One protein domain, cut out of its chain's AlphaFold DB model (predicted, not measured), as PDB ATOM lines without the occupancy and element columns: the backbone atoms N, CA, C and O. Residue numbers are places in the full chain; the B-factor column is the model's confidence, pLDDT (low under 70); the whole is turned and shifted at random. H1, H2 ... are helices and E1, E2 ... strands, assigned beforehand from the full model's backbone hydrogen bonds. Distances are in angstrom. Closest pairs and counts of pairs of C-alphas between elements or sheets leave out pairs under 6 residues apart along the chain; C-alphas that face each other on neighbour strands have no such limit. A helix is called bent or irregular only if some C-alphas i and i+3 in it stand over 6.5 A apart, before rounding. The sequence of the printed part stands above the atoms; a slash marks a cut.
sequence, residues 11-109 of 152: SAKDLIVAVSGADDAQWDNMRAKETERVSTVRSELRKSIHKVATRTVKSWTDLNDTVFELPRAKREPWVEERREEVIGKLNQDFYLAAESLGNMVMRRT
ATOM      1  N   SER A  11    -153.413-147.519 129.347       85.44
ATOM      2  CA  SER A  11    -152.442-148.043 128.374       85.44
ATOM      3  C   SER A  11    -151.502-149.098 128.962       85.44
ATOM      4  O   SER A  11    -151.119-150.045 128.283       85.44
ATOM      5  N   ALA A  12    -151.137-148.977 130.241       85.69
ATOM      6  CA  ALA A  12    -150.328-149.982 130.916       85.69
ATOM      7  C   ALA A  12    -151.134-151.258 131.205       85.69
ATOM      8  O   ALA A  12    -150.579-152.347 131.101       85.69
ATOM      9  N   LYS A  13    -152.432-151.153 131.526       89.00
ATOM     10  CA  LYS A  13    -153.316-152.324 131.650       89.00
ATOM     11  C   LYS A  13    -153.438-153.059 130.313       89.00
ATOM     12  O   LYS A  13    -153.276-154.275 130.308       89.00
ATOM     13  N   ASP A  14    -153.614-152.333 129.209       89.62
ATOM     14  CA  ASP A  14    -153.681-152.917 127.862       89.62
ATOM     15  C   ASP A  14    -152.383-153.648 127.499       89.62
ATOM     16  O   ASP A  14    -152.420-154.782 127.025       89.62
ATOM     17  N   LEU A  15    -151.227-153.049 127.807       86.62
ATOM     18  CA  LEU A  15    -149.927-153.697 127.614       86.62
ATOM     19  C   LEU A  15    -149.790-154.977 128.443       86.62
ATOM     20  O   LEU A  15    -149.301-155.977 127.933       86.62
ATOM     21  N   ILE A  16    -150.223-154.969 129.705       87.25
ATOM     22  CA  ILE A  16    -150.157-156.162 130.561       87.25
ATOM     23  C   ILE A  16    -151.062-157.273 130.010       87.25
ATOM     24  O   ILE A  16    -150.678-158.437 130.068       87.25
ATOM     25  N   VAL A  17    -152.234-156.931 129.470       89.38
ATOM     26  CA  VAL A  17    -153.158-157.902 128.859       89.38
ATOM     27  C   VAL A  17    -152.618-158.447 127.533       89.38
ATOM     28  O   VAL A  17    -152.791-159.628 127.248       89.38
ATOM     29  N   ALA A  18    -151.946-157.616 126.733       87.38
ATOM     30  CA  ALA A  18    -151.371-158.025 125.452       87.38
ATOM     31  C   ALA A  18    -150.185-158.997 125.601       87.38
ATOM     32  O   ALA A  18    -149.881-159.762 124.683       87.38
ATOM     33  N   VAL A  19    -149.502-158.978 126.749       85.25
ATOM     34  CA  VAL A  19    -148.375-159.871 127.023       85.25
ATOM     35  C   VAL A  19    -148.883-161.294 127.214       85.25
ATOM     36  O   VAL A  19    -149.561-161.624 128.184       85.25
ATOM     37  N   SER A  20    -148.497-162.165 126.293       81.31
ATOM     38  CA  SER A  20    -148.751-163.594 126.423       81.31
ATOM     39  C   SER A  20    -147.927-164.168 127.586       81.31
ATOM     40  O   SER A  20    -146.725-163.914 127.673       81.31
ATOM     41  N   GLY A  21    -148.551-164.953 128.468       78.31
ATOM     42  CA  GLY A  21    -147.854-165.654 129.556       78.31
ATOM     43  C   GLY A  21    -146.849-166.694 129.048       78.31
ATOM     44  O   GLY A  21    -146.767-166.958 127.847       78.31
ATOM     45  N   ALA A  22    -146.073-167.286 129.951       74.88
ATOM     46  CA  ALA A  22    -145.202-168.421 129.647       74.88
ATOM     47  C   ALA A  22    -145.474-169.553 130.636       74.88
ATOM     48  O   ALA A  22    -145.894-169.290 131.765       74.88
ATOM     49  N   ASP A  23    -145.207-170.782 130.209       82.25
ATOM     50  CA  ASP A  23    -145.250-171.939 131.097       82.25
ATOM     51  C   ASP A  23    -144.084-171.898 132.092       82.25
ATOM     52  O   ASP A  23    -143.022-171.335 131.808       82.25
ATOM     53  N   ASP A  24    -144.260-172.544 133.244       83.25
ATOM     54  CA  ASP A  24    -143.271-172.586 134.330       83.25
ATOM     55  C   ASP A  24    -141.895-173.090 133.851       83.25
ATOM     56  O   ASP A  24    -140.863-172.487 134.133       83.25
ATOM     57  N   ALA A  25    -141.873-174.104 132.979       82.12
ATOM     58  CA  ALA A  25    -140.642-174.636 132.385       82.12
ATOM     59  C   ALA A  25    -139.886-173.625 131.496       82.12
ATOM     60  O   ALA A  25    -138.693-173.784 131.234       82.12
ATOM     61  N   GLN A  26    -140.569-172.591 131.000       75.81
ATOM     62  CA  GLN A  26    -139.979-171.524 130.190       75.81
ATOM     63  C   GLN A  26    -139.617-170.289 131.024       75.81
ATOM     64  O   GLN A  26    -138.999-169.362 130.492       75.81
ATOM     65  N   TRP A  27    -139.967-170.270 132.314       74.75
ATOM     66  CA  TRP A  27    -139.755-169.131 133.202       74.75
ATOM     67  C   TRP A  27    -138.275-168.761 133.337       74.75
ATOM     68  O   TRP A  27    -137.899-167.603 133.145       74.75
ATOM     69  N   ASP A  28    -137.408-169.752 133.551       74.94
ATOM     70  CA  ASP A  28    -135.966-169.525 133.700       74.94
ATOM     71  C   ASP A  28    -135.301-169.017 132.410       74.94
ATOM     72  O   ASP A  28    -134.322-168.264 132.456       74.94
ATOM     73  N   ASN A  29    -135.878-169.330 131.246       70.19
ATOM     74  CA  ASN A  29    -135.360-168.877 129.954       70.19
ATOM     75  C   ASN A  29    -135.533-167.361 129.741       70.19
ATOM     76  O   ASN A  29    -134.804-166.781 128.932       70.19
ATOM     77  N   MET A  30    -136.402-166.691 130.514       64.31
ATOM     78  CA  MET A  30    -136.553-165.223 130.500       64.31
ATOM     79  C   MET A  30    -135.338-164.470 131.065       64.31
ATOM     80  O   MET A  30    -135.283-163.239 130.991       64.31
ATOM     81  N   ARG A  31    -134.378-165.170 131.690       60.03
ATOM     82  CA  ARG A  31    -133.074-164.591 132.052       60.03
ATOM     83  C   ARG A  31    -132.094-164.561 130.887       60.03
ATOM     84  O   ARG A  31    -131.248-163.678 130.856       60.03
ATOM     85  N   ALA A  32    -132.160-165.560 130.009       59.78
ATOM     86  CA  ALA A  32    -131.140-165.814 128.994       59.78
ATOM     87  C   ALA A  32    -131.515-165.249 127.622       59.78
ATOM     88  O   ALA A  32    -130.635-164.894 126.842       59.78
ATOM     89  N   LYS A  33    -132.813-165.169 127.317       59.09
ATOM     90  CA  LYS A  33    -133.312-164.561 126.088       59.09
ATOM     91  C   LYS A  33    -134.236-163.407 126.411       59.09
ATOM     92  O   LYS A  33    -135.061-163.485 127.321       59.09
ATOM     93  N   GLU A  34    -134.116-162.362 125.603       57.78
ATOM     94  CA  GLU A  34    -135.118-161.317 125.503       57.78
ATOM     95  C   GLU A  34    -136.381-161.930 124.887       57.78
ATOM     96  O   GLU A  34    -136.614-161.896 123.682       57.78
ATOM     97  N   THR A  35    -137.178-162.591 125.720       59.88
ATOM     98  CA  THR A  35    -138.506-163.026 125.317       59.88
ATOM     99  C   THR A  35    -139.315-161.759 125.066       59.88
ATOM    100  O   THR A  35    -139.354-160.877 125.922       59.88
ATOM    101  N   GLU A  36    -140.009-161.661 123.931       61.34
ATOM    102  CA  GLU A  36    -140.832-160.496 123.536       61.34
ATOM    103  C   GLU A  36    -142.016-160.194 124.486       61.34
ATOM    104  O   GLU A  36    -142.896-159.396 124.180       61.34
ATOM    105  N   ARG A  37    -142.060-160.852 125.646       74.12
ATOM    106  CA  ARG A  37    -143.153-160.877 126.617       74.12
ATOM    107  C   ARG A  37    -142.727-160.169 127.905       74.12
ATOM    108  O   ARG A  37    -143.196-159.077 128.223       74.12
ATOM    109  N   VAL A  38    -141.795-160.783 128.632       79.94
ATOM    110  CA  VAL A  38    -141.270-160.319 129.921       79.94
ATOM    111  C   VAL A  38    -139.755-160.492 129.912       79.94
ATOM    112  O   VAL A  38    -139.256-161.575 129.608       79.94
ATOM    113  N   SER A  39    -139.041-159.429 130.271       78.69
ATOM    114  CA  SER A  39    -137.582-159.398 130.358       78.69
ATOM    115  C   SER A  39    -137.141-159.332 131.816       78.69
ATOM    116  O   SER A  39    -137.714-158.597 132.631       78.69
ATOM    117  N   THR A  40    -136.088-160.078 132.149       82.38
ATOM    118  CA  THR A  40    -135.430-159.975 133.454       82.38
ATOM    119  C   THR A  40    -134.332-158.922 133.384       82.38
ATOM    120  O   THR A  40    -133.310-159.135 132.742       82.38
ATOM    121  N   VAL A  41    -134.511-157.799 134.075       80.94
ATOM    122  CA  VAL A  41    -133.513-156.722 134.136       80.94
ATOM    123  C   VAL A  41    -132.847-156.655 135.502       80.94
ATOM    124  O   VAL A  41    -133.467-156.950 136.527       80.94
ATOM    125  N   ARG A  42    -131.586-156.218 135.551       79.88
ATOM    126  CA  ARG A  42    -130.912-155.938 136.825       79.88
ATOM    127  C   ARG A  42    -131.242-154.524 137.297       79.88
ATOM    128  O   ARG A  42    -131.196-153.562 136.528       79.88
ATOM    129  N   SER A  43    -131.561-154.404 138.578       77.44
ATOM    130  CA  SER A  43    -131.728-153.126 139.262       77.44
ATOM    131  C   SER A  43    -130.381-152.473 139.570       77.44
ATOM    132  O   SER A  43    -129.331-153.114 139.500       77.44
ATOM    133  N   GLU A  44    -130.419-151.207 139.985       75.25
ATOM    134  CA  GLU A  44    -129.248-150.482 140.497       75.25
ATOM    135  C   GLU A  44    -128.543-151.256 141.627       75.25
ATOM    136  O   GLU A  44    -127.318-151.312 141.682       75.25
ATOM    137  N   LEU A  45    -129.320-151.936 142.475       76.75
ATOM    138  CA  LEU A  45    -128.832-152.759 143.584       76.75
ATOM    139  C   LEU A  45    -128.478-154.195 143.164       76.75
ATOM    140  O   LEU A  45    -128.416-155.081 144.015       76.75
ATOM    141  N   ARG A  46    -128.298-154.454 141.862       76.44
ATOM    142  CA  ARG A  46    -127.977-155.775 141.288       76.44
ATOM    143  C   ARG A  46    -129.010-156.874 141.578       76.44
ATOM    144  O   ARG A  46    -128.711-158.053 141.426       76.44
ATOM    145  N   LYS A  47    -130.239-156.507 141.937       81.88
ATOM    146  CA  LYS A  47    -131.347-157.462 142.100       81.88
ATOM    147  C   LYS A  47    -132.065-157.659 140.770       81.88
ATOM    148  O   LYS A  47    -132.276-156.685 140.049       81.88
ATOM    149  N   SER A  48    -132.457-158.886 140.451       82.56
ATOM    150  CA  SER A  48    -133.274-159.178 139.272       82.56
ATOM    151  C   SER A  48    -134.700-158.659 139.456       82.56
ATOM    152  O   SER A  48    -135.304-158.857 140.509       82.56
ATOM    153  N   ILE A  49    -135.236-158.006 138.428       83.50
ATOM    154  CA  ILE A  49    -136.617-157.523 138.360       83.50
ATOM    155  C   ILE A  49    -137.213-157.999 137.036       83.50
ATOM    156  O   ILE A  49    -136.625-157.775 135.981       83.50
ATOM    157  N   HIS A  50    -138.400-158.595 137.087       85.38
ATOM    158  CA  HIS A  50    -139.162-158.961 135.896       85.38
ATOM    159  C   HIS A  50    -140.028-157.781 135.459       85.38
ATOM    160  O   HIS A  50    -140.780-157.221 136.262       85.38
ATOM    161  N   LYS A  51    -139.895-157.371 134.198       86.25
ATOM    162  CA  LYS A  51    -140.652-156.258 133.613       86.25
ATOM    163  C   LYS A  51    -141.205-156.664 132.254       86.25
ATOM    164  O   LYS A  51    -140.603-157.474 131.561       86.25
ATOM    165  N   VAL A  52    -142.325-156.067 131.857       86.38
ATOM    166  CA  VAL A  52    -142.847-156.209 130.491       86.38
ATOM    167  C   VAL A  52    -141.797-155.709 129.495       86.38
ATOM    168  O   VAL A  52    -141.227-154.637 129.708       86.38
ATOM    169  N   ALA A  53    -141.548-156.478 128.434       84.94
ATOM    170  CA  ALA A  53    -140.494-156.239 127.444       84.94
ATOM    171  C   ALA A  53    -140.825-155.076 126.479       84.94
ATOM    172  O   ALA A  53    -140.914-155.247 125.265       84.94
ATOM    173  N   THR A  54    -141.047-153.871 127.012       85.75
ATOM    174  CA  THR A  54    -141.261-152.655 126.209       85.75
ATOM    175  C   THR A  54    -139.942-152.133 125.641       85.75
ATOM    176  O   THR A  54    -138.885-152.422 126.197       85.75
ATOM    177  N   ARG A  55    -139.986-151.293 124.590       86.25
ATOM    178  CA  ARG A  55    -138.779-150.679 123.986       86.25
ATOM    179  C   ARG A  55    -137.811-150.112 125.027       86.25
ATOM    180  O   ARG A  55    -136.627-150.387 124.997       86.25
ATOM    181  N   THR A  56    -138.347-149.427 126.034       85.44
ATOM    182  CA  THR A  56    -137.581-148.826 127.126       85.44
ATOM    183  C   THR A  56    -136.843-149.866 127.972       85.44
ATOM    184  O   THR A  56    -135.723-149.631 128.415       85.44
ATOM    185  N   VAL A  57    -137.473-151.015 128.227       84.75
ATOM    186  CA  VAL A  57    -136.882-152.120 128.995       84.75
ATOM    187  C   VAL A  57    -135.812-152.840 128.174       84.75
ATOM    188  O   VAL A  57    -134.797-153.239 128.744       84.75
ATOM    189  N   LYS A  58    -135.990-152.935 126.852       83.94
ATOM    190  CA  LYS A  58    -134.966-153.445 125.931       83.94
ATOM    191  C   LYS A  58    -133.725-152.556 125.938       83.94
ATOM    192  O   LYS A  58    -132.657-152.996 126.346       83.94
ATOM    193  N   SER A  59    -133.902-151.259 125.686       84.31
ATOM    194  CA  SER A  59    -132.805-150.283 125.711       84.31
ATOM    195  C   SER A  59    -132.146-150.179 127.095       84.31
ATOM    196  O   SER A  59    -130.953-149.917 127.207       84.31
ATOM    197  N   TRP A  60    -132.891-150.426 128.180       83.50
ATOM    198  CA  TRP A  60    -132.313-150.561 129.522       83.50
ATOM    199  C   TRP A  60    -131.416-151.796 129.667       83.50
ATOM    200  O   TRP A  60    -130.401-151.728 130.360       83.50
ATOM    201  N   THR A  61    -131.797-152.920 129.061       83.69
ATOM    202  CA  THR A  61    -131.015-154.166 129.082       83.69
ATOM    203  C   THR A  61    -129.697-153.967 128.342       83.69
ATOM    204  O   THR A  61    -128.645-154.227 128.923       83.69
ATOM    205  N   ASP A  62    -129.735-153.335 127.167       85.56
ATOM    206  CA  ASP A  62    -128.534-152.977 126.402       85.56
ATOM    207  C   ASP A  62    -127.568-152.102 127.216       85.56
ATOM    208  O   ASP A  62    -126.356-152.322 127.224       85.56
ATOM    209  N   LEU A  63    -128.085-151.113 127.955       84.44
ATOM    210  CA  LEU A  63    -127.270-150.284 128.851       84.44
ATOM    211  C   LEU A  63    -126.736-151.073 130.061       84.44
ATOM    212  O   LEU A  63    -125.661-150.756 130.581       84.44
ATOM    213  N   ASN A  64    -127.461-152.097 130.524       83.81
ATOM    214  CA  ASN A  64    -127.016-152.971 131.611       83.81
ATOM    215  C   ASN A  64    -125.778-153.770 131.233       83.81
ATOM    216  O   ASN A  64    -124.796-153.750 131.980       83.81
ATOM    217  N   ASP A  65    -125.843-154.399 130.066       84.31
ATOM    218  CA  ASP A  65    -124.819-155.311 129.559       84.31
ATOM    219  C   ASP A  65    -123.616-154.555 128.971       84.31
ATOM    220  O   ASP A  65    -122.539-155.112 128.788       84.31
ATOM    221  N   THR A  66    -123.762-153.250 128.717       86.06
ATOM    222  CA  THR A  66    -122.669-152.383 128.259       86.06
ATOM    223  C   THR A  66    -122.112-151.530 129.401       86.06
ATOM    224  O   THR A  66    -121.181-151.923 130.103       86.06
ATOM    225  N   VAL A  67    -122.667-150.337 129.621       84.88
ATOM    226  CA  VAL A  67    -122.075-149.318 130.500       84.88
ATOM    227  C   VAL A  67    -122.159-149.679 131.985       84.88
ATOM    228  O   VAL A  67    -121.264-149.326 132.760       84.88
ATOM    229  N   PHE A  68    -123.200-150.395 132.422       82.56
ATOM    230  CA  PHE A  68    -123.363-150.732 133.842       82.56
ATOM    231  C   PHE A  68    -122.586-151.983 134.278       82.56
ATOM    232  O   PHE A  68    -122.359-152.176 135.484       82.56
ATOM    233  N   GLU A  69    -122.129-152.807 133.337       86.19
ATOM    234  CA  GLU A  69    -121.184-153.895 133.601       86.19
ATOM    235  C   GLU A  69    -119.744-153.379 133.747       86.19
ATOM    236  O   GLU A  69    -118.979-153.900 134.562       86.19
ATOM    237  N   LEU A  70    -119.400-152.273 133.077       85.75
ATOM    238  CA  LEU A  70    -118.073-151.671 133.189       85.75
ATOM    239  C   LEU A  70    -117.730-151.241 134.633       85.75
ATOM    240  O   LEU A  70    -118.592-150.740 135.379       85.75
ATOM    241  N   PRO A  71    -116.444-151.346 135.035       87.00
ATOM    242  CA  PRO A  71    -115.941-150.740 136.262       87.00
ATOM    243  C   PRO A  71    -116.201-149.233 136.276       87.00
ATOM    244  O   PRO A  71    -116.100-148.578 135.242       87.00
ATOM    245  N   ARG A  72    -116.470-148.659 137.456       83.25
ATOM    246  CA  ARG A  72    -116.838-147.236 137.602       83.25
ATOM    247  C   ARG A  72    -115.861-146.281 136.901       83.25
ATOM    248  O   ARG A  72    -116.313-145.336 136.272       83.25
ATOM    249  N   ALA A  73    -114.561-146.574 136.949       86.62
ATOM    250  CA  ALA A  73    -113.509-145.770 136.322       86.62
ATOM    251  C   ALA A  73    -113.587-145.707 134.784       86.62
ATOM    252  O   ALA A  73    -113.061-144.779 134.187       86.62
ATOM    253  N   LYS A  74    -114.231-146.684 134.135       86.75
ATOM    254  CA  LYS A  74    -114.326-146.770 132.669       86.75
ATOM    255  C   LYS A  74    -115.663-146.275 132.111       86.75
ATOM    256  O   LYS A  74    -115.822-146.222 130.899       86.75
ATOM    257  N   ARG A  75    -116.630-145.924 132.968       85.44
ATOM    258  CA  ARG A  75    -117.978-145.525 132.524       85.44
ATOM    259  C   ARG A  75    -118.006-144.130 131.923       85.44
ATOM    260  O   ARG A  75    -118.590-143.945 130.869       85.44
ATOM    261  N   GLU A  76    -117.366-143.175 132.588       84.06
ATOM    262  CA  GLU A  76    -117.261-141.792 132.113       84.06
ATOM    263  C   GLU A  76    -116.650-141.693 130.708       84.06
ATOM    264  O   GLU A  76    -117.332-141.176 129.826       84.06
ATOM    265  N   PRO A  77    -115.448-142.247 130.437       88.81
ATOM    266  CA  PRO A  77    -114.864-142.147 129.102       88.81
ATOM    267  C   PRO A  77    -115.713-142.851 128.034       88.81
ATOM    268  O   PRO A  77    -115.796-142.369 126.910       88.81
ATOM    269  N   TRP A  78    -116.395-143.949 128.381       89.12
ATOM    270  CA  TRP A  78    -117.282-144.652 127.450       89.12
ATOM    271  C   TRP A  78    -118.511-143.817 127.064       89.12
ATOM    272  O   TRP A  78    -118.902-143.809 125.896       89.12
ATOM    273  N   VAL A  79    -119.119-143.124 128.038       85.69
ATOM    274  CA  VAL A  79    -120.286-142.259 127.801       85.69
ATOM    275  C   VAL A  79    -119.889-141.034 126.990       85.69
ATOM    276  O   VAL A  79    -120.648-140.639 126.111       85.69
ATOM    277  N   GLU A  80    -118.713-140.462 127.246       84.75
ATOM    278  CA  GLU A  80    -118.236-139.291 126.508       84.75
ATOM    279  C   GLU A  80    -117.969-139.626 125.032       84.75
ATOM    280  O   GLU A  80    -118.404-138.898 124.143       84.75
ATOM    281  N   GLU A  81    -117.361-140.786 124.756       90.25
ATOM    282  CA  GLU A  81    -117.114-141.273 123.390       90.25
ATOM    283  C   GLU A  81    -118.415-141.536 122.607       90.25
ATOM    284  O   GLU A  81    -118.457-141.357 121.392       90.25
ATOM    285  N   ARG A  82    -119.493-141.955 123.289       87.06
ATOM    286  CA  ARG A  82    -120.776-142.368 122.674       87.06
ATOM    287  C   ARG A  82    -121.931-141.428 122.998       87.06
ATOM    288  O   ARG A  82    -123.099-141.808 122.901       87.06
ATOM    289  N   ARG A  83    -121.625-140.192 123.385       82.56
ATOM    290  CA  ARG A  83    -122.599-139.243 123.935       82.56
ATOM    291  C   ARG A  83    -123.809-139.038 123.024       82.56
ATOM    292  O   ARG A  83    -124.944-139.087 123.493       82.56
ATOM    293  N   GLU A  84    -123.577-138.812 121.736       82.88
ATOM    294  CA  GLU A  84    -124.647-138.560 120.762       82.88
ATOM    295  C   GLU A  84    -125.528-139.792 120.539       82.88
ATOM    296  O   GLU A  84    -126.754-139.678 120.529       82.88
ATOM    297  N   GLU A  85    -124.917-140.977 120.454       86.12
ATOM    298  CA  GLU A  85    -125.629-142.250 120.313       86.12
ATOM    299  C   GLU A  85    -126.528-142.515 121.527       86.12
ATOM    300  O   GLU A  85    -127.713-142.829 121.382       86.12
ATOM    301  N   VAL A  86    -125.979-142.346 122.735       85.00
ATOM    302  CA  VAL A  86    -126.708-142.558 123.990       85.00
ATOM    303  C   VAL A  86    -127.876-141.579 124.101       85.00
ATOM    304  O   VAL A  86    -128.987-141.997 124.420       85.00
ATOM    305  N   ILE A  87    -127.670-140.294 123.797       83.81
ATOM    306  CA  ILE A  87    -128.747-139.292 123.821       83.81
ATOM    307  C   ILE A  87    -129.828-139.617 122.782       83.81
ATOM    308  O   ILE A  87    -131.015-139.522 123.099       83.81
ATOM    309  N   GLY A  88    -129.442-140.026 121.570       84.38
ATOM    310  CA  GLY A  88    -130.377-140.423 120.515       84.38
ATOM    311  C   GLY A  88    -131.277-141.580 120.949       84.38
ATOM    312  O   GLY A  88    -132.503-141.451 120.923       84.38
ATOM    313  N   LYS A  89    -130.673-142.667 121.450       83.38
ATOM    314  CA  LYS A  89    -131.402-143.833 121.979       83.38
ATOM    315  C   LYS A  89    -132.301-143.465 123.161       83.38
ATOM    316  O   LYS A  89    -133.466-143.858 123.203       83.38
ATOM    317  N   LEU A  90    -131.801-142.660 124.102       84.56
ATOM    318  CA  LEU A  90    -132.591-142.218 125.253       84.56
ATOM    319  C   LEU A  90    -133.823-141.413 124.824       84.56
ATOM    320  O   LEU A  90    -134.916-141.667 125.323       84.56
ATOM    321  N   ASN A  91    -133.677-140.484 123.880       83.62
ATOM    322  CA  ASN A  91    -134.797-139.676 123.394       83.62
ATOM    323  C   ASN A  91    -135.829-140.488 122.599       83.62
ATOM    324  O   ASN A  91    -137.014-140.156 122.627       83.62
ATOM    325  N   GLN A  92    -135.397-141.541 121.907       85.25
ATOM    326  CA  GLN A  92    -136.284-142.422 121.150       85.25
ATOM    327  C   GLN A  92    -137.102-143.343 122.071       85.25
ATOM    328  O   GLN A  92    -138.317-143.507 121.901       85.25
ATOM    329  N   ASP A  93    -136.453-143.928 123.079       82.44
ATOM    330  CA  ASP A  93    -137.039-145.038 123.831       82.44
ATOM    331  C   ASP A  93    -137.615-144.651 125.193       82.44
ATOM    332  O   ASP A  93    -138.481-145.363 125.710       82.44
ATOM    333  N   PHE A  94    -137.203-143.519 125.764       76.44
ATOM    334  CA  PHE A  94    -137.650-143.065 127.078       76.44
ATOM    335  C   PHE A  94    -138.492-141.789 126.962       76.44
ATOM    336  O   PHE A  94    -138.085-140.786 126.378       76.44
ATOM    337  N   TYR A  95    -139.676-141.799 127.580       57.56
ATOM    338  CA  TYR A  95    -140.516-140.607 127.688       57.56
ATOM    339  C   TYR A  95    -139.815-139.569 128.597       57.56
ATOM    340  O   TYR A  95    -139.651-139.807 129.791       57.56
ATOM    341  N   LEU A  96    -139.407-138.425 128.020       45.72
ATOM    342  CA  LEU A  96    -138.769-137.249 128.662       45.72
ATOM    343  C   LEU A  96    -137.309-137.418 129.151       45.72
ATOM    344  O   LEU A  96    -136.924-136.892 130.203       45.72
ATOM    345  N   ALA A  97    -136.464-138.120 128.391       41.03
ATOM    346  CA  ALA A  97    -135.095-138.426 128.816       41.03
ATOM    347  C   ALA A  97    -133.991-137.409 128.481       41.03
ATOM    348  O   ALA A  97    -132.871-137.612 128.947       41.03
ATOM    349  N   ALA A  98    -134.259-136.304 127.782       41.03
ATOM    350  CA  ALA A  98    -133.197-135.325 127.530       41.03
ATOM    351  C   ALA A  98    -132.741-134.610 128.821       41.03
ATOM    352  O   ALA A  98    -131.546-134.502 129.074       41.03
ATOM    353  N   GLU A  99    -133.678-134.176 129.677       38.25
ATOM    354  CA  GLU A  99    -133.338-133.361 130.853       38.25
ATOM    355  C   GLU A  99    -133.384-134.095 132.194       38.25
ATOM    356  O   GLU A  99    -132.670-133.684 133.093       38.25
ATOM    357  N   SER A 100    -134.179-135.151 132.406       35.78
ATOM    358  CA  SER A 100    -134.294-135.752 133.756       35.78
ATOM    359  C   SER A 100    -133.517-137.060 133.921       35.78
ATOM    360  O   SER A 100    -132.852-137.246 134.938       35.78
ATOM    361  N   LEU A 101    -133.531-137.937 132.912       38.81
ATOM    362  CA  LEU A 101    -132.789-139.204 132.913       38.81
ATOM    363  C   LEU A 101    -131.359-139.028 132.404       38.81
ATOM    364  O   LEU A 101    -130.456-139.601 133.007       38.81
ATOM    365  N   GLY A 102    -131.133-138.153 131.415       42.34
ATOM    366  CA  GLY A 102    -129.803-137.610 131.121       42.34
ATOM    367  C   GLY A 102    -129.179-136.992 132.376       42.34
ATOM    368  O   GLY A 102    -128.081-137.378 132.768       42.34
ATOM    369  N   ASN A 103    -129.942-136.173 133.115       36.91
ATOM    370  CA  ASN A 103    -129.517-135.672 134.423       36.91
ATOM    371  C   ASN A 103    -129.383-136.764 135.488       36.91
ATOM    372  O   ASN A 103    -128.579-136.583 136.384       36.91
ATOM    373  N   MET A 104    -130.121-137.874 135.468       35.25
ATOM    374  CA  MET A 104    -130.015-138.912 136.505       35.25
ATOM    375  C   MET A 104    -128.818-139.844 136.274       35.25
ATOM    376  O   MET A 104    -128.111-140.172 137.229       35.25
ATOM    377  N   VAL A 105    -128.557-140.220 135.020       46.62
ATOM    378  CA  VAL A 105    -127.382-141.007 134.615       46.62
ATOM    379  C   VAL A 105    -126.110-140.159 134.741       46.62
ATOM    380  O   VAL A 105    -125.128-140.645 135.305       46.62
ATOM    381  N   MET A 106    -126.146-138.875 134.347       40.09
ATOM    382  CA  MET A 106    -125.014-137.956 134.534       40.09
ATOM    383  C   MET A 106    -124.847-137.492 135.987       40.09
ATOM    384  O   MET A 106    -123.737-137.561 136.488       40.09
ATOM    385  N   ARG A 107    -125.885-137.091 136.742       38.62
ATOM    386  CA  ARG A 107    -125.696-136.563 138.120       38.62
ATOM    387  C   ARG A 107    -125.232-137.606 139.132       38.62
ATOM    388  O   ARG A 107    -124.550-137.239 140.083       38.62
ATOM    389  N   ARG A 108    -125.580-138.889 138.971       42.56
ATOM    390  CA  ARG A 108    -125.091-139.941 139.889       42.56
ATOM    391  C   ARG A 108    -123.639-140.350 139.624       42.56
ATOM    392  O   ARG A 108    -123.048-141.032 140.460       42.56
ATOM    393  N   THR A 109    -123.052-139.910 138.511       44.00
ATOM    394  CA  THR A 109    -121.627-140.103 138.201       44.00
ATOM    395  C   THR A 109    -120.811-138.803 138.201       44.00
ATOM    396  O   THR A 109    -119.649-138.850 138.591       44.00
TER     397      THR A 109
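This is residues 11 to 109 of the 152 residues of the protein "DUF1729 domain-containing protein" of Peniophora sp. CBMAI 1063 (UniProt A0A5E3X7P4). A loose row of small parts: helix H3 and the two-strand hairpin E1 E2 pack together in the middle, H1 and H2 lie toward one end of the long axis, and H4, H5 and H6 form a loosely joined group toward the other. H5 meets H3 and runs back along it, while H4 and H6 stay near H5. The printed part has 99 residues, with named elements in the order H1 H2 E1 E2 H3 H4 H5 H6, mostly helix, and one antiparallel sheet, E1 - E2. It is only just compact, close to loose, with a radius of gyration of the C-alphas of 15.0 A and spans of 43 by 29 by 20 A.

H1, residues 11 to 18, begins with C-alpha 11 at (-152.442, -148.043, 128.374). H2 is residues 24 to 31, E1 38 to 42 and E2 48 to 52. H3, residues 55 to 65, is 15.7 A long; H4, 72 to 81, 15.4 A; H5, 83 to 93, 15.6 A. H6, residues 101 to 107, ends with C-alpha 107 at (-125.696, -136.563, 138.120). H2 is irregular, with C-alphas 25 and 28 7.1 A apart, and H4 only just so, with C-alphas 73 and 76 6.9 A apart.

In the hairpin E1 E2, N 39 and O 51 are 2.8 A apart, within hydrogen-bond range. The closest C-alphas of E1 and H3, Val 41 and Thr 61, are 6.2 A apart; those of H2 and E1, Arg 31 and Thr 40, 5.4 A; those of H1 and E2, Ile 16 and Val 52, 7.3 A. H3 and H5 touch, closest at C-alphas 56 and 93, 5.0 A, opposite ways at 36 degrees, only just a steep tilt. H5 is close to but not clearly touching H4, about perpendicular at 88 degrees, C-alphas 79 and 86 being closest at 7.5 A, and H6, where C-alphas 87 and 102 are closest at 7.6 A. H1 and H2 are apart. Every O i to N i+4 pair is within hydrogen-bond range in H1, H3, H5 and H6, but 4 of 6 in H4 and 0 of 4 in H2, where 4 of 5 O i to N i+3 pairs are.

The C-alphas of Asp 23 and Glu 80 are the two farthest apart, at 42.6 A. The printed part has no cut, and no link is long. Residues 80 to 85, of which 83 to 85 belong to H5, stand free. The pLDDT is under 70 in residues 30 to 36 and 95 to 109.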